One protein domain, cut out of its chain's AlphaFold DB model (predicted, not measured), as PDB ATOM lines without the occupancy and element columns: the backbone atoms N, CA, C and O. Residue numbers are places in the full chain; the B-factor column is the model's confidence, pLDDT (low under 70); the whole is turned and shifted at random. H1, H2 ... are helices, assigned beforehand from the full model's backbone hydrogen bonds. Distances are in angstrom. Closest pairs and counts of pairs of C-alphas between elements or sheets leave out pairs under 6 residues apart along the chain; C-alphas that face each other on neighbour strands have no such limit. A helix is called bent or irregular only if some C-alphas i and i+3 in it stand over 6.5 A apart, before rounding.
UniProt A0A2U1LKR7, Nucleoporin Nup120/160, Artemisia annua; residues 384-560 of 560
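This is residues 384 to 560 of the 560 residues of the protein "Nucleoporin Nup120/160" of Artemisia annua (UniProt A0A2U1LKR7). Two long helices, H3 and H9, cross at nearly a right angle in the middle of the domain, with H7 side by side with H3, and H8, folded back beside the first part of H9, also crossing H3. A small hairpin of H1 and H2 packs on H3 and another of H4 and H5 on H9, while the loop 473 to 483 and the tail 551 to 560 stick out. The printed part has 177 residues with nine named helices, H1 to H9 in chain order, and no named strand; the class is all helix. It is compact, with a radius of gyration of the C-alphas of 17.2 A and spans of 49 by 43 by 35 A.

The longest helix, H9, residues 528 to 558, touches the hub H3, residues 411 to 431, about perpendicular at 89 degrees; the closest C-alphas, of Thr 424 and Asn 540, are 5.4 A apart. H8, residues 506 to 523, forms a hairpin with H9 at a shallow tilt of 18 degrees, opposite ways, closest at C-alphas Leu 520 and Val 534, 6.1 A. H7, residues 483 to 503, touches H3 at a shallow tilt of 25 degrees, opposite ways, with the C-alphas of Glu 419 and Leu 499 5.4 A apart. H1, residues 386 to 392, touches H9, closest at C-alphas Thr 387 and Ser 533, 6.2 A, and forms a hairpin with H2, residues 395 to 404. H4, residues 434 to 444, forms a hairpin with H5, residues 451 to 466, which touches H9 with the C-alphas of Met 455 and Leu 543 6.9 A apart. H6, residues 470 to 473, touches no helix. Every O i to N i+4 pair is within hydrogen-bond range in H1, H2, H3, H4, H7 and H8; H5 has 11 of 12, H9 25 of 27, and H6 is too short for such a pair.

H1 begins at C-alpha 386, (143.923, 320.585, 291.236). H3 measures 30.5 A, H7 29.6 A, H8 25.8 A and H5 22.6 A from first to last C-alpha. H9 measures 47.1 A and ends at C-alpha 558, (154.340, 342.744, 257.867); it is irregular, with C-alphas 529 and 532 7.4 A apart.

The C-alphas farthest apart, of Lys 477 and Asn 525, are 51.8 A apart. The printed part has no cut and no long link. Mean pLDDT of the printed part is 73.2, and 49 residues are under 70: 445 to 449, 461 to 489, 524 to 530 and 553 to 560.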
ATOM      1  N   LEU A 384     146.651 313.732 292.731       81.50
ATOM      2  CA  LEU A 384     147.145 314.975 292.149       81.50
ATOM      3  C   LEU A 384     146.343 316.154 292.712       81.50
ATOM      4  O   LEU A 384     145.132 316.032 292.927       81.50
ATOM      5  N   SER A 385     147.016 317.267 292.988       82.38
ATOM      6  CA  SER A 385     146.331 318.506 293.349       82.38
ATOM      7  C   SER A 385     145.613 319.083 292.135       82.38
ATOM      8  O   SER A 385     145.897 318.715 290.994       82.38
ATOM      9  N   ASP A 386     144.683 320.012 292.349       84.12
ATOM     10  CA  ASP A 386     143.923 320.585 291.236       84.12
ATOM     11  C   ASP A 386     144.841 321.270 290.208       84.12
ATOM     12  O   ASP A 386     144.592 321.207 289.009       84.12
ATOM     13  N   THR A 387     145.946 321.879 290.653       81.94
ATOM     14  CA  THR A 387     146.937 322.513 289.765       81.94
ATOM     15  C   THR A 387     147.740 321.493 288.959       81.94
ATOM     16  O   THR A 387     148.044 321.722 287.787       81.94
ATOM     17  N   GLU A 388     148.046 320.342 289.554       81.94
ATOM     18  CA  GLU A 388     148.686 319.227 288.860       81.94
ATOM     19  C   GLU A 388     147.733 318.551 287.874       81.94
ATOM     20  O   GLU A 388     148.166 318.193 286.785       81.94
ATOM     21  N   ILE A 389     146.442 318.433 288.194       83.88
ATOM     22  CA  ILE A 389     145.429 317.917 287.262       83.88
ATOM     23  C   ILE A 389     145.304 318.843 286.045       83.88
ATOM     24  O   ILE A 389     145.229 318.361 284.922       83.88
ATOM     25  N   LEU A 390     145.367 320.166 286.219       82.06
ATOM     26  CA  LEU A 390     145.377 321.096 285.078       82.06
ATOM     27  C   LEU A 390     146.629 320.962 284.193       82.06
ATOM     28  O   LEU A 390     146.585 321.341 283.024       82.06
ATOM     29  N   SER A 391     147.728 320.433 284.736       77.19
ATOM     30  CA  SER A 391     149.002 320.267 284.020       77.19
ATOM     31  C   SER A 391     149.172 318.875 283.397       77.19
ATOM     32  O   SER A 391     149.740 318.751 282.313       77.19
ATOM     33  N   TYR A 392     148.702 317.832 284.084       74.44
ATOM     34  CA  TYR A 392     148.981 316.422 283.786       74.44
ATOM     35  C   TYR A 392     147.727 315.539 283.711       74.44
ATOM     36  O   TYR A 392     147.832 314.369 283.348       74.44
ATOM     37  N   GLY A 393     146.566 316.059 284.104       74.75
ATOM     38  CA  GLY A 393     145.320 315.305 284.205       74.75
ATOM     39  C   GLY A 393     144.645 315.045 282.863       74.75
ATOM     40  O   GLY A 393     144.995 315.608 281.822       74.75
ATOM     41  N   SER A 394     143.644 314.172 282.899       74.94
ATOM     42  CA  SER A 394     142.805 313.868 281.740       74.94
ATOM     43  C   SER A 394     141.796 314.986 281.444       74.94
ATOM     44  O   SER A 394     141.459 315.796 282.310       74.94
ATOM     45  N   LEU A 395     141.271 315.025 280.213       73.81
ATOM     46  CA  LEU A 395     140.254 316.004 279.800       73.81
ATOM     47  C   LEU A 395     139.010 315.983 280.701       73.81
ATOM     48  O   LEU A 395     138.463 317.044 281.001       73.81
ATOM     49  N   ASP A 396     138.606 314.799 281.160       76.62
ATOM     50  CA  ASP A 396     137.436 314.624 282.024       76.62
ATOM     51  C   ASP A 396     137.679 315.220 283.418       76.62
ATOM     52  O   ASP A 396     136.855 315.979 283.930       76.62
ATOM     53  N   GLU A 397     138.851 314.966 284.007       77.81
ATOM     54  CA  GLU A 397     139.231 315.527 285.311       77.81
ATOM     55  C   GLU A 397     139.400 317.050 285.258       77.81
ATOM     56  O   GLU A 397     138.973 317.761 286.171       77.81
ATOM     57  N   ILE A 398     139.976 317.566 284.168       78.75
ATOM     58  CA  ILE A 398     140.082 319.009 283.926       78.75
ATOM     59  C   ILE A 398     138.679 319.625 283.807       78.75
ATOM     60  O   ILE A 398     138.424 320.712 284.338       78.75
ATOM     61  N   GLY A 399     137.740 318.933 283.157       77.38
ATOM     62  CA  GLY A 399     136.362 319.393 283.014       77.38
ATOM     63  C   GLY A 399     135.626 319.577 284.341       77.38
ATOM     64  O   GLY A 399     134.920 320.568 284.527       77.38
ATOM     65  N   GLU A 400     135.849 318.692 285.307       77.88
ATOM     66  CA  GLU A 400     135.257 318.830 286.640       77.88
ATOM     67  C   GLU A 400     135.835 320.027 287.415       77.88
ATOM     68  O   GLU A 400     135.084 320.819 287.990       77.88
ATOM     69  N   ILE A 401     137.158 320.233 287.378       79.62
ATOM     70  CA  ILE A 401     137.809 321.361 288.075       79.62
ATOM     71  C   ILE A 401     137.350 322.703 287.506       79.62
ATOM     72  O   ILE A 401     137.060 323.647 288.249       79.62
ATOM     73  N   THR A 402     137.283 322.795 286.180       79.12
ATOM     74  CA  THR A 402     136.923 324.035 285.486       79.12
ATOM     75  C   THR A 402     135.507 324.502 285.822       79.12
ATOM     76  O   THR A 402     135.302 325.699 286.048       79.12
ATOM     77  N   ARG A 403     134.559 323.566 285.954       75.50
ATOM     78  CA  ARG A 403     133.173 323.852 286.350       75.50
ATOM     79  C   ARG A 403     133.027 324.146 287.839       75.50
ATOM     80  O   ARG A 403     132.338 325.091 288.206       75.50
ATOM     81  N   GLN A 404     133.663 323.348 288.699       77.94
ATOM     82  CA  GLN A 404     133.419 323.409 290.145       77.94
ATOM     83  C   GLN A 404     134.250 324.478 290.870       77.94
ATOM     84  O   GLN A 404     133.799 325.003 291.885       77.94
ATOM     85  N   ARG A 405     135.468 324.779 290.395       79.88
ATOM     86  CA  ARG A 405     136.434 325.614 291.138       79.88
ATOM     87  C   ARG A 405     136.865 326.883 290.418       79.88
ATOM     88  O   ARG A 405     137.063 327.904 291.067       79.88
ATOM     89  N   ILE A 406     137.008 326.837 289.093       78.88
ATOM     90  CA  ILE A 406     137.423 328.008 288.292       78.88
ATOM     91  C   ILE A 406     136.214 328.904 287.944       78.88
ATOM     92  O   ILE A 406     136.391 330.036 287.496       78.88
ATOM     93  N   ASN A 407     134.985 328.450 288.236       78.50
ATOM     94  CA  ASN A 407     133.730 329.160 287.962       78.50
ATOM     95  C   ASN A 407     133.602 329.579 286.487       78.50
ATOM     96  O   ASN A 407     133.197 330.703 286.181       78.50
ATOM     97  N   LEU A 408     133.974 328.685 285.565       79.12
ATOM     98  CA  LEU A 408     133.694 328.887 284.146       79.12
ATOM     99  C   LEU A 408     132.204 328.627 283.898       79.12
ATOM    100  O   LEU A 408     131.669 327.583 284.257       79.12
ATOM    101  N   SER A 409     131.533 329.625 283.338       70.12
ATOM    102  CA  SER A 409     130.074 329.720 283.239       70.12
ATOM    103  C   SER A 409     129.498 329.096 281.968       70.12
ATOM    104  O   SER A 409     128.295 328.845 281.899       70.12
ATOM    105  N   SER A 410     130.341 328.842 280.962       77.75
ATOM    106  CA  SER A 410     129.942 328.257 279.680       77.75
ATOM    107  C   SER A 410     130.949 327.222 279.183       77.75
ATOM    108  O   SER A 410     132.146 327.326 279.457       77.75
ATOM    109  N   ASP A 411     130.470 326.267 278.381       81.06
ATOM    110  CA  ASP A 411     131.321 325.271 277.712       81.06
ATOM    111  C   ASP A 411     132.385 325.938 276.820       81.06
ATOM    112  O   ASP A 411     133.505 325.444 276.699       81.06
ATOM    113  N   LEU A 412     132.077 327.114 276.261       83.88
ATOM    114  CA  LEU A 412     133.023 327.895 275.465       83.88
ATOM    115  C   LEU A 412     134.206 328.397 276.305       83.88
ATOM    116  O   LEU A 412     135.349 328.293 275.872       83.88
ATOM    117  N   GLU A 413     133.961 328.911 277.514       85.12
ATOM    118  CA  GLU A 413     135.030 329.355 278.420       85.12
ATOM    119  C   GLU A 413     135.942 328.189 278.829       85.12
ATOM    120  O   GLU A 413     137.164 328.347 278.899       85.12
ATOM    121  N   GLN A 414     135.358 327.006 279.044       84.88
ATOM    122  CA  GLN A 414     136.097 325.777 279.327       84.88
ATOM    123  C   GLN A 414     136.971 325.358 278.138       84.88
ATOM    124  O   GLN A 414     138.154 325.062 278.312       84.88
ATOM    125  N   GLU A 415     136.423 325.375 276.922       86.94
ATOM    126  CA  GLU A 415     137.187 325.084 275.709       86.94
ATOM    127  C   GLU A 415     138.324 326.082 275.470       86.94
ATOM    128  O   GLU A 415     139.402 325.678 275.030       86.94
ATOM    129  N   VAL A 416     138.103 327.366 275.766       89.38
ATOM    130  CA  VAL A 416     139.140 328.399 275.677       89.38
ATOM    131  C   VAL A 416     140.262 328.096 276.664       89.38
ATOM    132  O   VAL A 416     141.418 328.065 276.250       89.38
ATOM    133  N   LEU A 417     139.956 327.805 277.934       89.62
ATOM    134  CA  LEU A 417     140.984 327.471 278.924       89.62
ATOM    135  C   LEU A 417     141.779 326.220 278.525       89.62
ATOM    136  O   LEU A 417     142.998 326.203 278.674       89.62
ATOM    137  N   LEU A 418     141.119 325.196 277.980       88.00
ATOM    138  CA  LEU A 418     141.794 323.999 277.481       88.00
ATOM    139  C   LEU A 418     142.805 324.325 276.375       88.00
ATOM    140  O   LEU A 418     143.923 323.810 276.406       88.00
ATOM    141  N   GLU A 419     142.459 325.202 275.428       89.00
ATOM    142  CA  GLU A 419     143.427 325.644 274.417       89.00
ATOM    143  C   GLU A 419     144.538 326.517 275.009       89.00
ATOM    144  O   GLU A 419     145.689 326.387 274.593       89.00
ATOM    145  N   VAL A 420     144.249 327.353 276.014       90.44
ATOM    146  CA  VAL A 420     145.294 328.095 276.744       90.44
ATOM    147  C   VAL A 420     146.296 327.128 277.368       90.44
ATOM    148  O   VAL A 420     147.499 327.281 277.155       90.44
ATOM    149  N   LEU A 421     145.811 326.105 278.078       88.94
ATOM    150  CA  LEU A 421     146.651 325.094 278.720       88.94
ATOM    151  C   LEU A 421     147.469 324.297 277.686       88.94
ATOM    152  O   LEU A 421     148.670 324.084 277.873       88.94
ATOM    153  N   ARG A 422     146.877 323.948 276.536       86.81
ATOM    154  CA  ARG A 422     147.602 323.315 275.418       86.81
ATOM    155  C   ARG A 422     148.701 324.207 274.853       86.81
ATOM    156  O   ARG A 422     149.834 323.755 274.712       86.81
ATOM    157  N   CYS A 423     148.407 325.479 274.583       87.19
ATOM    158  CA  CYS A 423     149.405 326.449 274.134       87.19
ATOM    159  C   CYS A 423     150.554 326.584 275.141       87.19
ATOM    160  O   CYS A 423     151.721 326.600 274.749       87.19
ATOM    161  N   THR A 424     150.246 326.644 276.438       87.81
ATOM    162  CA  THR A 424     151.282 326.680 277.474       87.81
ATOM    163  C   THR A 424     152.129 325.410 277.514       87.81
ATOM    164  O   THR A 424     153.344 325.516 277.643       87.81
ATOM    165  N   SER A 425     151.520 324.235 277.330       83.19
ATOM    166  CA  SER A 425     152.222 322.946 277.305       83.19
ATOM    167  C   SER A 425     153.159 322.827 276.098       83.19
ATOM    168  O   SER A 425     154.311 322.418 276.230       83.19
ATOM    169  N   HIS A 426     152.722 323.261 274.913       80.38
ATOM    170  CA  HIS A 426     153.590 323.291 273.735       80.38
ATOM    171  C   HIS A 426     154.757 324.273 273.911       80.38
ATOM    172  O   HIS A 426     155.895 323.949 273.576       80.38
ATOM    173  N   LEU A 427     154.523 325.452 274.497       78.19
ATOM    174  CA  LEU A 427     155.606 326.396 274.803       78.19
ATOM    175  C   LEU A 427     156.607 325.838 275.816       78.19
ATOM    176  O   LEU A 427     157.815 326.005 275.625       78.19
ATOM    177  N   SER A 428     156.134 325.169 276.869       78.56
ATOM    178  CA  SER A 428     157.018 324.548 277.854       78.56
ATOM    179  C   SER A 428     157.814 323.395 277.243       78.56
ATOM    180  O   SER A 428     158.997 323.259 277.537       78.56
ATOM    181  N   GLN A 429     157.226 322.616 276.328       76.56
ATOM    182  CA  GLN A 429     157.943 321.585 275.566       76.56
ATOM    183  C   GLN A 429     159.019 322.177 274.640       76.56
ATOM    184  O   GLN A 429     160.103 321.607 274.532       76.56
ATOM    185  N   LEU A 430     158.757 323.323 274.000       72.50
ATOM    186  CA  LEU A 430     159.720 323.988 273.108       72.50
ATOM    187  C   LEU A 430     160.925 324.584 273.847       72.50
ATOM    188  O   LEU A 430     162.024 324.627 273.298       72.50
ATOM    189  N   LEU A 431     160.719 325.091 275.062       70.69
ATOM    190  CA  LEU A 431     161.766 325.730 275.863       70.69
ATOM    191  C   LEU A 431     162.430 324.782 276.868       70.69
ATOM    192  O   LEU A 431     163.520 325.075 277.364       70.69
ATOM    193  N   GLY A 432     161.763 323.674 277.181       71.12
ATOM    194  CA  GLY A 432     162.105 322.774 278.271       71.12
ATOM    195  C   GLY A 432     161.948 323.416 279.656       71.12
ATOM    196  O   GLY A 432     161.852 324.635 279.822       71.12
ATOM    197  N   ASN A 433     162.038 322.586 280.696       74.62
ATOM    198  CA  ASN A 433     161.973 323.027 282.101       74.62
ATOM    199  C   ASN A 433     163.158 323.919 282.523       74.62
ATOM    200  O   ASN A 433     163.218 324.443 283.634       74.62
ATOM    201  N   ALA A 434     164.139 324.092 281.637       76.06
ATOM    202  CA  ALA A 434     165.291 324.949 281.850       76.06
ATOM    203  C   ALA A 434     164.876 326.422 281.954       76.06
ATOM    204  O   ALA A 434     165.440 327.172 282.752       76.06
ATOM    205  N   ALA A 435     163.873 326.835 281.174       81.19
ATOM    206  CA  ALA A 435     163.421 328.219 281.132       81.19
ATOM    207  C   ALA A 435     162.794 328.665 282.461       81.19
ATOM    208  O   ALA A 435     163.155 329.727 282.973       81.19
ATOM    209  N   SER A 436     161.929 327.840 283.058       83.75
ATOM    210  CA  SER A 436     161.327 328.136 284.362       83.75
ATOM    211  C   SER A 436     162.368 328.107 285.483       83.75
ATOM    212  O   SER A 436     162.374 328.980 286.356       83.75
ATOM    213  N   ALA A 437     163.326 327.174 285.420       80.94
ATOM    214  CA  ALA A 437     164.410 327.084 286.389       80.94
ATOM    215  C   ALA A 437     165.311 328.331 286.374       80.94
ATOM    216  O   ALA A 437     165.643 328.860 287.440       80.94
ATOM    217  N   ILE A 438     165.669 328.824 285.185       79.88
ATOM    218  CA  ILE A 438     166.455 330.052 285.019       79.88
ATOM    219  C   ILE A 438     165.639 331.262 285.464       79.88
ATOM    220  O   ILE A 438     166.155 332.092 286.213       79.88
ATOM    221  N   PHE A 439     164.371 331.366 285.058       84.12
ATOM    222  CA  PHE A 439     163.522 332.486 285.455       84.12
ATOM    223  C   PHE A 439     163.377 332.573 286.976       84.12
ATOM    224  O   PHE A 439     163.582 333.646 287.540       84.12
ATOM    225  N   TYR A 440     163.120 331.444 287.645       83.75
ATOM    226  CA  TYR A 440     163.060 331.379 289.104       83.75
ATOM    227  C   TYR A 440     164.352 331.892 289.744       83.75
ATOM    228  O   TYR A 440     164.311 332.748 290.626       83.75
ATOM    229  N   GLU A 441     165.503 331.385 289.293       79.25
ATOM    230  CA  GLU A 441     166.794 331.765 289.864       79.25
ATOM    231  C   GLU A 441     167.036 333.268 289.733       79.25
ATOM    232  O   GLU A 441     167.427 333.936 290.683       79.25
ATOM    233  N   CYS A 442     166.749 333.825 288.561       76.56
ATOM    234  CA  CYS A 442     167.019 335.226 288.280       76.56
ATOM    235  C   CYS A 442     166.040 336.173 288.979       76.56
ATOM    236  O   CYS A 442     166.412 337.296 289.315       76.56
ATOM    237  N   PHE A 443     164.795 335.733 289.172       76.69
ATOM    238  CA  PHE A 443     163.749 336.520 289.811       76.69
ATOM    239  C   PHE A 443     163.911 336.550 291.335       76.69
ATOM    240  O   PHE A 443     163.846 337.617 291.942       76.69
ATOM    241  N   PHE A 444     164.150 335.391 291.955       74.94
ATOM    242  CA  PHE A 444     164.196 335.266 293.414       74.94
ATOM    243  C   PHE A 444     165.609 335.392 294.001       74.94
ATOM    244  O   PHE A 444     165.748 335.771 295.164       74.94
ATOM    245  N   HIS A 445     166.664 335.113 293.229       66.38
ATOM    246  CA  HIS A 445     168.049 335.157 293.699       66.38
ATOM    247  C   HIS A 445     168.788 336.375 293.112       66.38
ATOM    248  O   HIS A 445     169.347 336.328 292.021       66.38
ATOM    249  N   LYS A 446     168.781 337.493 293.861       63.16
ATOM    250  CA  LYS A 446     169.417 338.791 293.519       63.16
ATOM    251  C   LYS A 446     169.100 339.274 292.083       63.16
ATOM    252  O   LYS A 446     169.933 339.112 291.184       63.16
ATOM    253  N   PRO A 447     167.946 339.932 291.859       61.53
ATOM    254  CA  PRO A 447     167.547 340.394 290.533       61.53
ATOM    255  C   PRO A 447     168.486 341.502 290.035       61.53
ATOM    256  O   PRO A 447     168.380 342.664 290.412       61.53
ATOM    257  N   LEU A 448     169.436 341.126 289.180       61.00
ATOM    258  CA  LEU A 448     170.318 342.046 288.449       61.00
ATOM    259  C   LEU A 448     169.696 342.510 287.121       61.00
ATOM    260  O   LEU A 448     170.179 343.459 286.514       61.00
ATOM    261  N   ILE A 449     168.653 341.815 286.659       67.88
ATOM    262  CA  ILE A 449     167.994 342.009 285.365       67.88
ATOM    263  C   ILE A 449     166.482 342.053 285.600       67.88
ATOM    264  O   ILE A 449     165.954 341.270 286.391       67.88
ATOM    265  N   CYS A 450     165.785 342.956 284.907       76.69
ATOM    266  CA  CYS A 450     164.328 343.049 284.975       76.69
ATOM    267  C   CYS A 450     163.674 341.739 284.471       76.69
ATOM    268  O   CYS A 450     164.089 341.222 283.428       76.69
ATOM    269  N   PRO A 451     162.624 341.215 285.136       75.50
ATOM    270  CA  PRO A 451     161.909 340.001 284.719       75.50
ATOM    271  C   PRO A 451     161.462 340.014 283.250       75.50
ATOM    272  O   PRO A 451     161.550 339.006 282.550       75.50
ATOM    273  N   GLU A 452     161.052 341.179 282.747       80.19
ATOM    274  CA  GLU A 452     160.639 341.367 281.354       80.19
ATOM    275  C   GLU A 452     161.784 341.154 280.356       80.19
ATOM    276  O   GLU A 452     161.576 340.618 279.263       80.19
ATOM    277  N   GLN A 453     163.002 341.559 280.725       78.94
ATOM    278  CA  GLN A 453     164.198 341.357 279.910       78.94
ATOM    279  C   GLN A 453     164.584 339.878 279.888       78.94
ATOM    280  O   GLN A 453     164.907 339.360 278.823       78.94
ATOM    281  N   ILE A 454     164.461 339.180 281.023       79.44
ATOM    282  CA  ILE A 454     164.698 337.730 281.113       79.44
ATOM    283  C   ILE A 454     163.720 336.981 280.203       79.44
ATOM    284  O   ILE A 454     164.152 336.191 279.368       79.44
ATOM    285  N   MET A 455     162.422 337.287 280.292       81.50
ATOM    286  CA  MET A 455     161.397 336.695 279.420       81.50
ATOM    287  C   MET A 455     161.666 336.965 277.942       81.50
ATOM    288  O   MET A 455     161.542 336.079 277.099       81.50
ATOM    289  N   THR A 456     162.089 338.186 277.614       81.38
ATOM    290  CA  THR A 456     162.429 338.547 276.236       81.38
ATOM    291  C   THR A 456     163.645 337.763 275.735       81.38
ATOM    292  O   THR A 456     163.644 337.333 274.585       81.38
ATOM    293  N   SER A 457     164.653 337.531 276.579       77.12
ATOM    294  CA  SER A 457     165.813 336.696 276.246       77.12
ATOM    295  C   SER A 457     165.446 335.220 276.086       77.12
ATOM    296  O   SER A 457     165.849 334.609 275.102       77.12
ATOM    297  N   ILE A 458     164.603 334.665 276.963       79.38
ATOM    298  CA  ILE A 458     164.083 333.294 276.820       79.38
ATOM    299  C   ILE A 458     163.357 333.140 275.473       79.38
ATOM    300  O   ILE A 458     163.651 332.226 274.705       79.38
ATOM    301  N   LEU A 459     162.486 334.087 275.110       78.19
ATOM    302  CA  LEU A 459     161.778 334.066 273.825       78.19
ATOM    303  C   LEU A 459     162.685 334.303 272.605       78.19
ATOM    304  O   LEU A 459     162.310 333.933 271.493       78.19
ATOM    305  N   LYS A 460     163.866 334.917 272.762       75.81
ATOM    306  CA  LYS A 460     164.861 335.003 271.675       75.81
ATOM    307  C   LYS A 460     165.473 333.639 271.359       75.81
ATOM    308  O   LYS A 460     165.847 333.405 270.216       75.81
ATOM    309  N   VAL A 461     165.557 332.722 272.327       69.38
ATOM    310  CA  VAL A 461     166.041 331.354 272.068       69.38
ATOM    311  C   VAL A 461     165.113 330.620 271.107       69.38
ATOM    312  O   VAL A 461     165.608 329.941 270.205       69.38
ATOM    313  N   LEU A 462     163.797 330.836 271.234       66.75
ATOM    314  CA  LEU A 462     162.832 330.359 270.246       66.75
ATOM    315  C   LEU A 462     163.168 330.930 268.870       66.75
ATOM    316  O   LEU A 462     163.326 330.144 267.950       66.75
ATOM    317  N   GLU A 463     163.398 332.243 268.732       60.06
ATOM    318  CA  GLU A 463     163.731 332.889 267.445       60.06
ATOM    319  C   GLU A 463     164.992 332.353 266.768       60.06
ATOM    320  O   GLU A 463     164.996 332.166 265.556       60.06
ATOM    321  N   VAL A 464     166.052 332.073 267.527       52.28
ATOM    322  CA  VAL A 464     167.298 331.527 266.962       52.28
ATOM    323  C   VAL A 464     167.093 330.095 266.433       52.28
ATOM    324  O   VAL A 464     167.804 329.678 265.523       52.28
ATOM    325  N   GLY A 465     166.089 329.360 266.930       46.44
ATOM    326  CA  GLY A 465     165.559 328.152 266.277       46.44
ATOM    327  C   GLY A 465     164.500 328.434 265.191       46.44
ATOM    328  O   GLY A 465     164.375 327.677 264.231       46.44
ATOM    329  N   TYR A 466     163.771 329.548 265.307       38.22
ATOM    330  CA  TYR A 466     162.637 329.972 264.470       38.22
ATOM    331  C   TYR A 466     163.022 330.679 263.165       38.22
ATOM    332  O   TYR A 466     162.164 330.819 262.297       38.22
ATOM    333  N   ILE A 467     164.284 331.084 262.959       34.94
ATOM    334  CA  ILE A 467     164.759 331.556 261.638       34.94
ATOM    335  C   ILE A 467     164.566 330.459 260.559       34.94
ATOM    336  O   ILE A 467     164.520 330.756 259.371       34.94
ATOM    337  N   SER A 468     164.318 329.207 260.966       40.06
ATOM    338  CA  SER A 468     163.849 328.114 260.101       40.06
ATOM    339  C   SER A 468     162.326 328.122 259.808       40.06
ATOM    340  O   SER A 468     161.892 327.650 258.762       40.06
ATOM    341  N   CYS A 469     161.484 328.683 260.683       35.47
ATOM    342  CA  CYS A 469     160.018 328.539 260.623       35.47
ATOM    343  C   CYS A 469     159.278 329.649 259.862       35.47
ATOM    344  O   CYS A 469     158.250 329.368 259.251       35.47
ATOM    345  N   VAL A 470     159.786 330.885 259.801       37.34
ATOM    346  CA  VAL A 470     159.167 331.906 258.917       37.34
ATOM    347  C   VAL A 470     159.371 331.540 257.437       37.34
ATOM    348  O   VAL A 470     158.517 331.825 256.602       37.34
ATOM    349  N   ALA A 471     160.438 330.797 257.119       35.47
ATOM    350  CA  ALA A 471     160.656 330.214 255.795       35.47
ATOM    351  C   ALA A 471     159.714 329.029 255.476       35.47
ATOM    352  O   ALA A 471     159.511 328.711 254.306       35.47
ATOM    353  N   LEU A 472     159.091 328.402 256.484       37.31
ATOM    354  CA  LEU A 472     158.183 327.257 256.307       37.31
ATOM    355  C   LEU A 472     156.766 327.650 255.872       37.31
ATOM    356  O   LEU A 472     156.077 326.820 255.289       37.31
ATOM    357  N   LEU A 473     156.355 328.913 256.035       39.00
ATOM    358  CA  LEU A 473     155.153 329.416 255.349       39.00
ATOM    359  C   LEU A 473     155.369 329.576 253.831       39.00
ATOM    360  O   LEU A 473     154.408 329.808 253.104       39.00
ATOM    361  N   VAL A 474     156.609 329.415 253.343       37.94
ATOM    362  CA  VAL A 474     156.974 329.530 251.921       37.94
ATOM    363  C   VAL A 474     157.498 328.211 251.324       37.94
ATOM    364  O   VAL A 474     157.710 328.140 250.116       37.94
ATOM    365  N   LEU A 475     157.657 327.123 252.092       30.44
ATOM    366  CA  LEU A 475     158.197 325.880 251.525       30.44
ATOM    367  C   LEU A 475     157.602 324.597 252.123       30.44
ATOM    368  O   LEU A 475     158.170 323.964 253.012       30.44
ATOM    369  N   GLU A 476     156.499 324.138 251.534       34.53
ATOM    370  CA  GLU A 476     156.098 322.728 251.575       34.53
ATOM    371  C   GLU A 476     157.108 321.865 250.793       34.53
ATOM    372  O   GLU A 476     156.938 321.632 249.596       34.53
ATOM    373  N   LYS A 477     158.169 321.375 251.450       38.16
ATOM    374  CA  LYS A 477     158.720 320.010 251.268       38.16
ATOM    375  C   LYS A 477     160.062 319.817 251.973       38.16
ATOM    376  O   LYS A 477     161.032 320.494 251.661       38.16
ATOM    377  N   ARG A 478     160.115 318.700 252.709       31.70
ATOM    378  CA  ARG A 478     161.288 317.962 253.217       31.70
ATOM    379  C   ARG A 478     162.088 318.657 254.323       31.70
ATOM    380  O   ARG A 478     162.665 319.708 254.109       31.70
ATOM    381  N   ILE A 479     162.278 317.945 255.433       35.31
ATOM    382  CA  ILE A 479     163.527 317.229 255.767       35.31
ATOM    383  C   ILE A 479     163.260 316.389 257.026       35.31
ATOM    384  O   ILE A 479     162.619 316.846 257.965       35.31
ATOM    385  N   ALA A 480     163.714 315.136 256.995       34.47
ATOM    386  CA  ALA A 480     163.291 314.056 257.880       34.47
ATOM    387  C   ALA A 480     164.033 313.959 259.229       34.47
ATOM    388  O   ALA A 480     163.724 313.042 259.979       34.47
ATOM    389  N   ASP A 481     164.917 314.899 259.589       39.94
ATOM    390  CA  ASP A 481     165.746 314.787 260.809       39.94
ATOM    391  C   ASP A 481     165.557 315.932 261.835       39.94
ATOM    392  O   ASP A 481     166.284 316.023 262.819       39.94
ATOM    393  N   HIS A 482     164.532 316.784 261.671       47.06
ATOM    394  CA  HIS A 482     164.163 317.852 262.629       47.06
ATOM    395  C   HIS A 482     162.822 317.615 263.361       47.06
ATOM    396  O   HIS A 482     162.251 318.533 263.951       47.06
ATOM    397  N   ASN A 483     162.323 316.375 263.346       48.91
ATOM    398  CA  ASN A 483     160.904 316.044 263.524       48.91
ATOM    399  C   ASN A 483     160.245 316.392 264.871       48.91
ATOM    400  O   ASN A 483     159.022 316.440 264.907       48.91
ATOM    401  N   THR A 484     160.960 316.618 265.977       49.53
ATOM    402  CA  THR A 484     160.314 316.918 267.277       49.53
ATOM    403  C   THR A 484     160.085 318.412 267.488       49.53
ATOM    404  O   THR A 484     158.982 318.821 267.841       49.53
ATOM    405  N   SER A 485     161.094 319.242 267.209       51.88
ATOM    406  CA  SER A 485     160.997 320.705 267.309       51.88
ATOM    407  C   SER A 485     160.091 321.293 266.224       51.88
ATOM    408  O   SER A 485     159.292 322.183 266.522       51.88
ATOM    409  N   THR A 486     160.151 320.772 264.991       55.34
ATOM    410  CA  THR A 486     159.263 321.212 263.902       55.34
ATOM    411  C   THR A 486     157.818 320.816 264.174       55.34
ATOM    412  O   THR A 486     156.940 321.659 264.026       55.34
ATOM    413  N   LYS A 487     157.579 319.592 264.663       60.91
ATOM    414  CA  LYS A 487     156.247 319.118 265.059       60.91
ATOM    415  C   LYS A 487     155.665 319.922 266.225       60.91
ATOM    416  O   LYS A 487     154.551 320.415 266.123       60.91
ATOM    417  N   CYS A 488     156.434 320.145 267.290       60.25
ATOM    418  CA  CYS A 488     155.972 320.934 268.436       60.25
ATOM    419  C   CYS A 488     155.699 322.406 268.055       60.25
ATOM    420  O   CYS A 488     154.735 323.012 268.516       60.25
ATOM    421  N   SER A 489     156.493 322.971 267.137       66.38
ATOM    422  CA  SER A 489     156.261 324.324 266.609       66.38
ATOM    423  C   SER A 489     154.997 324.399 265.744       66.38
ATOM    424  O   SER A 489     154.236 325.362 265.855       66.38
ATOM    425  N   THR A 490     154.730 323.387 264.908       70.69
ATOM    426  CA  THR A 490     153.476 323.309 264.146       70.69
ATOM    427  C   THR A 490     152.269 323.099 265.056       70.69
ATOM    428  O   THR A 490     151.254 323.764 264.869       70.69
ATOM    429  N   ASP A 491     152.395 322.255 266.081       75.94
ATOM    430  CA  ASP A 491     151.333 321.982 267.055       75.94
ATOM    431  C   ASP A 491     151.006 323.239 267.880       75.94
ATOM    432  O   ASP A 491     149.834 323.538 268.126       75.94
ATOM    433  N   MET A 492     152.017 324.049 268.220       80.31
ATOM    434  CA  MET A 492     151.831 325.354 268.858       80.31
ATOM    435  C   MET A 492     151.045 326.329 267.971       80.31
ATOM    436  O   MET A 492     150.106 326.969 268.443       80.31
ATOM    437  N   LEU A 493     151.389 326.434 266.683       76.94
ATOM    438  CA  LEU A 493     150.674 327.302 265.739       76.94
ATOM    439  C   LEU A 493     149.223 326.855 265.531       76.94
ATOM    440  O   LEU A 493     148.321 327.693 265.501       76.94
ATOM    441  N   LEU A 494     148.985 325.545 265.421       80.12
ATOM    442  CA  LEU A 494     147.638 324.980 265.334       80.12
ATOM    443  C   LEU A 494     146.830 325.273 266.604       80.12
ATOM    444  O   LEU A 494     145.688 325.717 266.507       80.12
ATOM    445  N   SER A 495     147.442 325.116 267.780       83.50
ATOM    446  CA  SER A 495     146.795 325.413 269.066       83.50
ATOM    447  C   SER A 495     146.469 326.897 269.210       83.50
ATOM    448  O   SER A 495     145.377 327.246 269.640       83.50
ATOM    449  N   LEU A 496     147.366 327.791 268.780       84.12
ATOM    450  CA  LEU A 496     147.098 329.233 268.768       84.12
ATOM    451  C   LEU A 496     145.960 329.606 267.818       84.12
ATOM    452  O   LEU A 496     145.151 330.476 268.137       84.12
ATOM    453  N   ARG A 497     145.881 328.952 266.655       84.00
ATOM    454  CA  ARG A 497     144.780 329.155 265.709       84.00
ATOM    455  C   ARG A 497     143.450 328.698 266.302       84.00
ATOM    456  O   ARG A 497     142.458 329.412 266.160       84.00
ATOM    457  N   GLU A 498     143.423 327.547 266.964       85.44
ATOM    458  CA  GLU A 498     142.224 327.059 267.649       85.44
ATOM    459  C   GLU A 498     141.844 327.936 268.841       85.44
ATOM    460  O   GLU A 498     140.667 328.254 269.001       85.44
ATOM    461  N   LEU A 499     142.824 328.418 269.610       87.94
ATOM    462  CA  LEU A 499     142.610 329.390 270.679       87.94
ATOM    463  C   LEU A 499     141.969 330.669 270.132       87.94
ATOM    464  O   LEU A 499     140.963 331.125 270.667       87.94
ATOM    465  N   TYR A 500     142.501 331.217 269.036       86.25
ATOM    466  CA  TYR A 500     141.931 332.390 268.373       86.25
ATOM    467  C   TYR A 500     140.497 332.128 267.887       86.25
ATOM    468  O   TYR A 500     139.602 332.936 268.133       86.25
ATOM    469  N   ARG A 501     140.258 330.973 267.249       87.19
ATOM    470  CA  ARG A 501     138.938 330.578 266.737       87.19
ATOM    471  C   ARG A 501     137.903 330.431 267.855       87.19
ATOM    472  O   ARG A 501     136.762 330.841 267.666       87.19
ATOM    473  N   LYS A 502     138.281 329.826 268.984       88.06
ATOM    474  CA  LYS A 502     137.387 329.557 270.121       88.06
ATOM    475  C   LYS A 502     137.161 330.784 270.997       88.06
ATOM    476  O   LYS A 502     136.035 331.023 271.409       88.06
ATOM    477  N   ALA A 503     138.200 331.576 271.258       87.25
ATOM    478  CA  ALA A 503     138.067 332.788 272.063       87.25
ATOM    479  C   ALA A 503     137.224 333.853 271.348       87.25
ATOM    480  O   ALA A 503     136.437 334.543 271.995       87.25
ATOM    481  N   GLY A 504     137.379 333.986 270.023       83.62
ATOM    482  CA  GLY A 504     136.651 334.937 269.177       83.62
ATOM    483  C   GLY A 504     137.049 336.405 269.389       83.62
ATOM    484  O   GLY A 504     137.227 337.141 268.423       83.62
ATOM    485  N   THR A 505     137.237 336.828 270.641       84.31
ATOM    486  CA  THR A 505     137.670 338.168 271.046       84.31
ATOM    487  C   THR A 505     138.758 338.100 272.119       84.31
ATOM    488  O   THR A 505     138.882 337.126 272.867       84.31
ATOM    489  N   TRP A 506     139.549 339.174 272.215       83.44
ATOM    490  CA  TRP A 506     140.545 339.329 273.276       83.44
ATOM    491  C   TRP A 506     139.911 339.417 274.665       83.44
ATOM    492  O   TRP A 506     140.482 338.878 275.607       83.44
ATOM    493  N   ASP A 507     138.732 340.028 274.790       86.31
ATOM    494  CA  ASP A 507     138.044 340.169 276.078       86.31
ATOM    495  C   ASP A 507     137.693 338.803 276.681       86.31
ATOM    496  O   ASP A 507     137.979 338.563 277.852       86.31
ATOM    497  N   THR A 508     137.171 337.877 275.869       86.88
ATOM    498  CA  THR A 508     136.861 336.505 276.304       86.88
ATOM    499  C   THR A 508     138.123 335.765 276.746       86.88
ATOM    500  O   THR A 508     138.144 335.140 277.803       86.88
ATOM    501  N   PHE A 509     139.203 335.854 275.962       89.75
ATOM    502  CA  PHE A 509     140.481 335.232 276.315       89.75
ATOM    503  C   PHE A 509     141.036 335.778 277.640       89.75
ATOM    504  O   PHE A 509     141.417 335.002 278.518       89.75
ATOM    505  N   ILE A 510     141.070 337.104 277.800       90.44
ATOM    506  CA  ILE A 510     141.601 337.749 279.003       90.44
ATOM    507  C   ILE A 510     140.742 337.422 280.225       90.44
ATOM    508  O   ILE A 510     141.304 337.133 281.278       90.44
ATOM    509  N   ASP A 511     139.414 337.405 280.102       90.62
ATOM    510  CA  ASP A 511     138.525 337.033 281.207       90.62
ATOM    511  C   ASP A 511     138.777 335.593 281.684       90.62
ATOM    512  O   ASP A 511     138.970 335.359 282.879       90.62
ATOM    513  N   VAL A 512     138.896 334.635 280.756       90.88
ATOM    514  CA  VAL A 512     139.212 333.232 281.081       90.88
ATOM    515  C   VAL A 512     140.583 333.107 281.756       90.88
ATOM    516  O   VAL A 512     140.709 332.435 282.784       90.88
ATOM    517  N   VAL A 513     141.610 333.789 281.237       91.50
ATOM    518  CA  VAL A 513     142.949 333.804 281.851       91.50
ATOM    519  C   VAL A 513     142.911 334.424 283.250       91.50
ATOM    520  O   VAL A 513     143.528 333.891 284.172       91.50
ATOM    521  N   LEU A 514     142.162 335.512 283.453       91.56
ATOM    522  CA  LEU A 514     142.010 336.151 284.762       91.56
ATOM    523  C   LEU A 514     141.297 335.241 285.768       91.56
ATOM    524  O   LEU A 514     141.719 335.183 286.924       91.56
ATOM    525  N   LYS A 515     140.250 334.516 285.355       90.94
ATOM    526  CA  LYS A 515     139.581 333.511 286.202       90.94
ATOM    527  C   LYS A 515     140.554 332.410 286.622       90.94
ATOM    528  O   LYS A 515     140.625 332.075 287.803       90.94
ATOM    529  N   HIS A 516     141.365 331.911 285.690       90.06
ATOM    530  CA  HIS A 516     142.381 330.907 285.992       90.06
ATOM    531  C   HIS A 516     143.483 331.434 286.933       90.06
ATOM    532  O   HIS A 516     143.840 330.757 287.895       90.06
ATOM    533  N   LEU A 517     143.972 332.663 286.739       90.31
ATOM    534  CA  LEU A 517     144.956 333.280 287.639       90.31
ATOM    535  C   LEU A 517     144.402 333.502 289.056       90.31
ATOM    536  O   LEU A 517     145.111 333.245 290.027       90.31
ATOM    537  N   LYS A 518     143.136 333.921 289.193       89.81
ATOM    538  CA  LYS A 518     142.459 334.035 290.501       89.81
ATOM    539  C   LYS A 518     142.344 332.683 291.204       89.81
ATOM    540  O   LYS A 518     142.526 332.606 292.416       89.81
ATOM    541  N   PHE A 519     142.077 331.621 290.448       88.38
ATOM    542  CA  PHE A 519     142.104 330.260 290.974       88.38
ATOM    543  C   PHE A 519     143.511 329.879 291.469       88.38
ATOM    544  O   PHE A 519     143.660 329.419 292.595       88.38
ATOM    545  N   LEU A 520     144.565 330.132 290.688       86.56
ATOM    546  CA  LEU A 520     145.946 329.870 291.125       86.56
ATOM    547  C   LEU A 520     146.325 330.659 292.391       86.56
ATOM    548  O   LEU A 520     147.042 330.151 293.253       86.56
ATOM    549  N   GLU A 521     145.821 331.887 292.530       84.81
ATOM    550  CA  GLU A 521     146.000 332.695 293.735       84.81
ATOM    551  C   GLU A 521     145.308 332.077 294.958       84.81
ATOM    552  O   GLU A 521     145.900 332.052 296.038       84.81
ATOM    553  N   SER A 522     144.100 331.520 294.805       81.44
ATOM    554  CA  SER A 522     143.400 330.864 295.916       81.44
ATOM    555  C   SER A 522     144.116 329.590 296.378       81.44
ATOM    556  O   SER A 522     144.170 329.326 297.578       81.44
ATOM    557  N   GLN A 523     144.745 328.855 295.454       75.75
ATOM    558  CA  GLN A 523     145.520 327.644 295.758       75.75
ATOM    559  C   GLN A 523     146.791 327.927 296.580       75.75
ATOM    560  O   GLN A 523     147.262 327.068 297.316       75.75
ATOM    561  N   LYS A 524     147.337 329.152 296.550       64.94
ATOM    562  CA  LYS A 524     148.514 329.536 297.358       64.94
ATOM    563  C   LYS A 524     148.288 329.393 298.871       64.94
ATOM    564  O   LYS A 524     149.254 329.232 299.623       64.94
ATOM    565  N   ASN A 525     147.035 329.505 299.310       58.31
ATOM    566  CA  ASN A 525     146.653 329.481 300.720       58.31
ATOM    567  C   ASN A 525     146.333 328.063 301.227       58.31
ATOM    568  O   ASN A 525     146.288 327.851 302.438       58.31
ATOM    569  N   GLU A 526     146.162 327.096 300.323       53.78
ATOM    570  CA  GLU A 526     145.821 325.708 300.622       53.78
ATOM    571  C   GLU A 526     147.073 324.831 300.428       53.78
ATOM    572  O   GLU A 526     147.400 324.407 299.332       53.78
ATOM    573  N   ASN A 527     147.798 324.561 301.521       53.19
ATOM    574  CA  ASN A 527     148.952 323.647 301.614       53.19
ATOM    575  C   ASN A 527     150.264 324.033 300.880       53.19
ATOM    576  O   ASN A 527     150.324 324.537 299.767       53.19
ATOM    577  N   GLY A 528     151.399 323.755 301.537       53.34
ATOM    578  CA  GLY A 528     152.738 324.137 301.058       53.34
ATOM    579  C   GLY A 528     153.289 323.331 299.872       53.34
ATOM    580  O   GLY A 528     154.287 323.756 299.292       53.34
ATOM    581  N   SER A 529     152.665 322.201 299.512       52.91
ATOM    582  CA  SER A 529     153.141 321.294 298.451       52.91
ATOM    583  C   SER A 529     152.916 321.838 297.032       52.91
ATOM    584  O   SER A 529     153.672 321.479 296.135       52.91
ATOM    585  N   ASP A 530     151.940 322.731 296.829       59.94
ATOM    586  CA  ASP A 530     151.508 323.180 295.491       59.94
ATOM    587  C   ASP A 530     152.186 324.469 295.004       59.94
ATOM    588  O   ASP A 530     151.901 324.985 293.925       59.94
ATOM    589  N   ARG A 531     153.135 325.019 295.769       75.31
ATOM    590  CA  ARG A 531     153.783 326.294 295.405       75.31
ATOM    591  C   ARG A 531     154.571 326.216 294.102       75.31
ATOM    592  O   ARG A 531     154.696 327.222 293.408       75.31
ATOM    593  N   GLU A 532     155.119 325.048 293.786       77.62
ATOM    594  CA  GLU A 532     155.897 324.866 292.568       77.62
ATOM    595  C   GLU A 532     155.012 324.700 291.327       77.62
ATOM    596  O   GLU A 532     155.251 325.383 290.335       77.62
ATOM    597  N   SER A 533     153.971 323.865 291.377       78.62
ATOM    598  CA  SER A 533     153.023 323.709 290.263       78.62
ATOM    599  C   SER A 533     152.294 325.022 289.956       78.62
ATOM    600  O   SER A 533     152.119 325.375 288.788       78.62
ATOM    601  N   VAL A 534     151.955 325.801 290.991       85.69
ATOM    602  CA  VAL A 534     151.419 327.164 290.843       85.69
ATOM    603  C   VAL A 534     152.431 328.085 290.156       85.69
ATOM    604  O   VAL A 534     152.065 328.798 289.222       85.69
ATOM    605  N   PHE A 535     153.701 328.072 290.577       86.31
ATOM    606  CA  PHE A 535     154.743 328.890 289.949       86.31
ATOM    607  C   PHE A 535     154.931 328.544 288.467       86.31
ATOM    608  O   PHE A 535     154.947 329.453 287.639       86.31
ATOM    609  N   GLU A 536     155.037 327.257 288.131       85.19
ATOM    610  CA  GLU A 536     155.187 326.788 286.748       85.19
ATOM    611  C   GLU A 536     153.982 327.198 285.889       85.19
ATOM    612  O   GLU A 536     154.151 327.730 284.792       85.19
ATOM    613  N   SER A 537     152.763 327.058 286.420       86.31
ATOM    614  CA  SER A 537     151.535 327.483 285.731       86.31
ATOM    615  C   SER A 537     151.538 328.989 285.439       86.31
ATOM    616  O   SER A 537     151.303 329.405 284.305       86.31
ATOM    617  N   ILE A 538     151.878 329.821 286.432       89.06
ATOM    618  CA  ILE A 538     151.973 331.281 286.260       89.06
ATOM    619  C   ILE A 538     153.065 331.638 285.246       89.06
ATOM    620  O   ILE A 538     152.840 332.470 284.364       89.06
ATOM    621  N   PHE A 539     154.241 331.016 285.353       88.50
ATOM    622  CA  PHE A 539     155.352 331.232 284.430       88.50
ATOM    623  C   PHE A 539     154.938 330.936 282.985       88.50
ATOM    624  O   PHE A 539     155.161 331.769 282.104       88.50
ATOM    625  N   ASN A 540     154.269 329.807 282.752       88.81
ATOM    626  CA  ASN A 540     153.828 329.409 281.422       88.81
ATOM    627  C   ASN A 540     152.776 330.367 280.837       88.81
ATOM    628  O   ASN A 540     152.856 330.717 279.658       88.81
ATOM    629  N   ILE A 541     151.834 330.858 281.650       90.12
ATOM    630  CA  ILE A 541     150.847 331.863 281.217       90.12
ATOM    631  C   ILE A 541     151.541 333.174 280.833       90.12
ATOM    632  O   ILE A 541     151.272 333.732 279.769       90.12
ATOM    633  N   LEU A 542     152.460 333.666 281.669       89.00
ATOM    634  CA  LEU A 542     153.213 334.894 281.389       89.00
ATOM    635  C   LEU A 542     154.024 334.776 280.097       89.00
ATOM    636  O   LEU A 542     154.073 335.710 279.293       89.00
ATOM    637  N   LEU A 543     154.632 333.612 279.889       87.44
ATOM    638  CA  LEU A 543     155.383 333.297 278.688       87.44
ATOM    639  C   LEU A 543     154.484 333.288 277.441       87.44
ATOM    640  O   LEU A 543     154.850 333.898 276.436       87.44
ATOM    641  N   LEU A 544     153.296 332.675 277.516       88.44
ATOM    642  CA  LEU A 544     152.305 332.678 276.434       88.44
ATOM    643  C   LEU A 544     151.846 334.098 276.088       88.44
ATOM    644  O   LEU A 544     151.867 334.483 274.919       88.44
ATOM    645  N   LEU A 545     151.483 334.900 277.091       88.75
ATOM    646  CA  LEU A 545     151.064 336.290 276.888       88.75
ATOM    647  C   LEU A 545     152.166 337.107 276.206       88.75
ATOM    648  O   LEU A 545     151.911 337.831 275.241       88.75
ATOM    649  N   LYS A 546     153.417 336.954 276.657       86.31
ATOM    650  CA  LYS A 546     154.559 337.645 276.055       86.31
ATOM    651  C   LYS A 546     154.834 337.167 274.628       86.31
ATOM    652  O   LYS A 546     155.175 337.987 273.776       86.31
ATOM    653  N   TYR A 547     154.673 335.873 274.361       83.75
ATOM    654  CA  TYR A 547     154.809 335.301 273.024       83.75
ATOM    655  C   TYR A 547     153.756 335.864 272.059       83.75
ATOM    656  O   TYR A 547     154.112 336.338 270.981       83.75
ATOM    657  N   MET A 548     152.486 335.926 272.472       82.75
ATOM    658  CA  MET A 548     151.412 336.488 271.645       82.75
ATOM    659  C   MET A 548     151.599 337.982 271.358       82.75
ATOM    660  O   MET A 548     151.459 338.400 270.210       82.75
ATOM    661  N   LEU A 549     151.997 338.780 272.359       82.31
ATOM    662  CA  LEU A 549     152.319 340.203 272.164       82.31
ATOM    663  C   LEU A 549     153.457 340.412 271.158       82.31
ATOM    664  O   LEU A 549     153.494 341.398 270.424       82.31
ATOM    665  N   LYS A 550     154.420 339.492 271.126       77.62
ATOM    666  CA  LYS A 550     155.531 339.551 270.180       77.62
ATOM    667  C   LYS A 550     155.074 339.223 268.758       77.62
ATOM    668  O   LYS A 550     155.452 339.936 267.828       77.62
ATOM    669  N   LEU A 551     154.235 338.198 268.597       74.56
ATOM    670  CA  LEU A 551     153.638 337.837 267.307       74.56
ATOM    671  C   LEU A 551     152.774 338.969 266.743       74.56
ATOM    672  O   LEU A 551     152.905 339.297 265.567       74.56
ATOM    673  N   SER A 552     151.949 339.624 267.567       70.81
ATOM    674  CA  SER A 552     151.102 340.734 267.106       70.81
ATOM    675  C   SER A 552     151.926 341.907 266.568       70.81
ATOM    676  O   SER A 552     151.571 342.508 265.558       70.81
ATOM    677  N   VAL A 553     153.064 342.207 267.206       68.25
ATOM    678  CA  VAL A 553     153.998 343.238 266.735       68.25
ATOM    679  C   VAL A 553     154.630 342.844 265.396       68.25
ATOM    680  O   VAL A 553     154.710 343.683 264.501       68.25
ATOM    681  N   GLN A 554     155.024 341.579 265.221       62.81
ATOM    682  CA  GLN A 554     155.579 341.081 263.954       62.81
ATOM    683  C   GLN A 554     154.559 341.119 262.807       62.81
ATOM    684  O   GLN A 554     154.901 341.577 261.721       62.81
ATOM    685  N   VAL A 555     153.305 340.724 263.050       59.09
ATOM    686  CA  VAL A 555     152.222 340.804 262.051       59.09
ATOM    687  C   VAL A 555     151.945 342.259 261.661       59.09
ATOM    688  O   VAL A 555     151.920 342.579 260.477       59.09
ATOM    689  N   SER A 556     151.871 343.173 262.634       54.16
ATOM    690  CA  SER A 556     151.661 344.606 262.363       54.16
ATOM    691  C   SER A 556     152.805 345.273 261.582       54.16
ATOM    692  O   SER A 556     152.608 346.323 260.973       54.16
ATOM    693  N   MET A 557     154.007 344.683 261.616       41.66
ATOM    694  CA  MET A 557     155.157 345.120 260.821       41.66
ATOM    695  C   MET A 557     155.186 344.501 259.417       41.66
ATOM    696  O   MET A 557     155.857 345.056 258.559       41.66
ATOM    697  N   LEU A 558     154.488 343.385 259.182       42.50
ATOM    698  CA  LEU A 558     154.340 342.744 257.867       42.50
ATOM    699  C   LEU A 558     153.180 343.334 257.045       42.50
ATOM    700  O   LEU A 558     153.176 343.215 255.824       42.50
ATOM    701  N   GLU A 559     152.199 343.955 257.707       43.12
ATOM    702  CA  GLU A 559     151.057 344.642 257.079       43.12
ATOM    703  C   GLU A 559     151.344 346.112 256.700       43.12
ATOM    704  O   GLU A 559     150.477 346.785 256.138       43.12
ATOM    705  N   LYS A 560     152.548 346.616 256.999       41.62
ATOM    706  CA  LYS A 560     153.070 347.915 256.546       41.62
ATOM    707  C   LYS A 560     154.108 347.711 255.457       41.62
ATOM    708  O   LYS A 560     154.130 348.558 254.538       41.62
TER     709      LYS A 560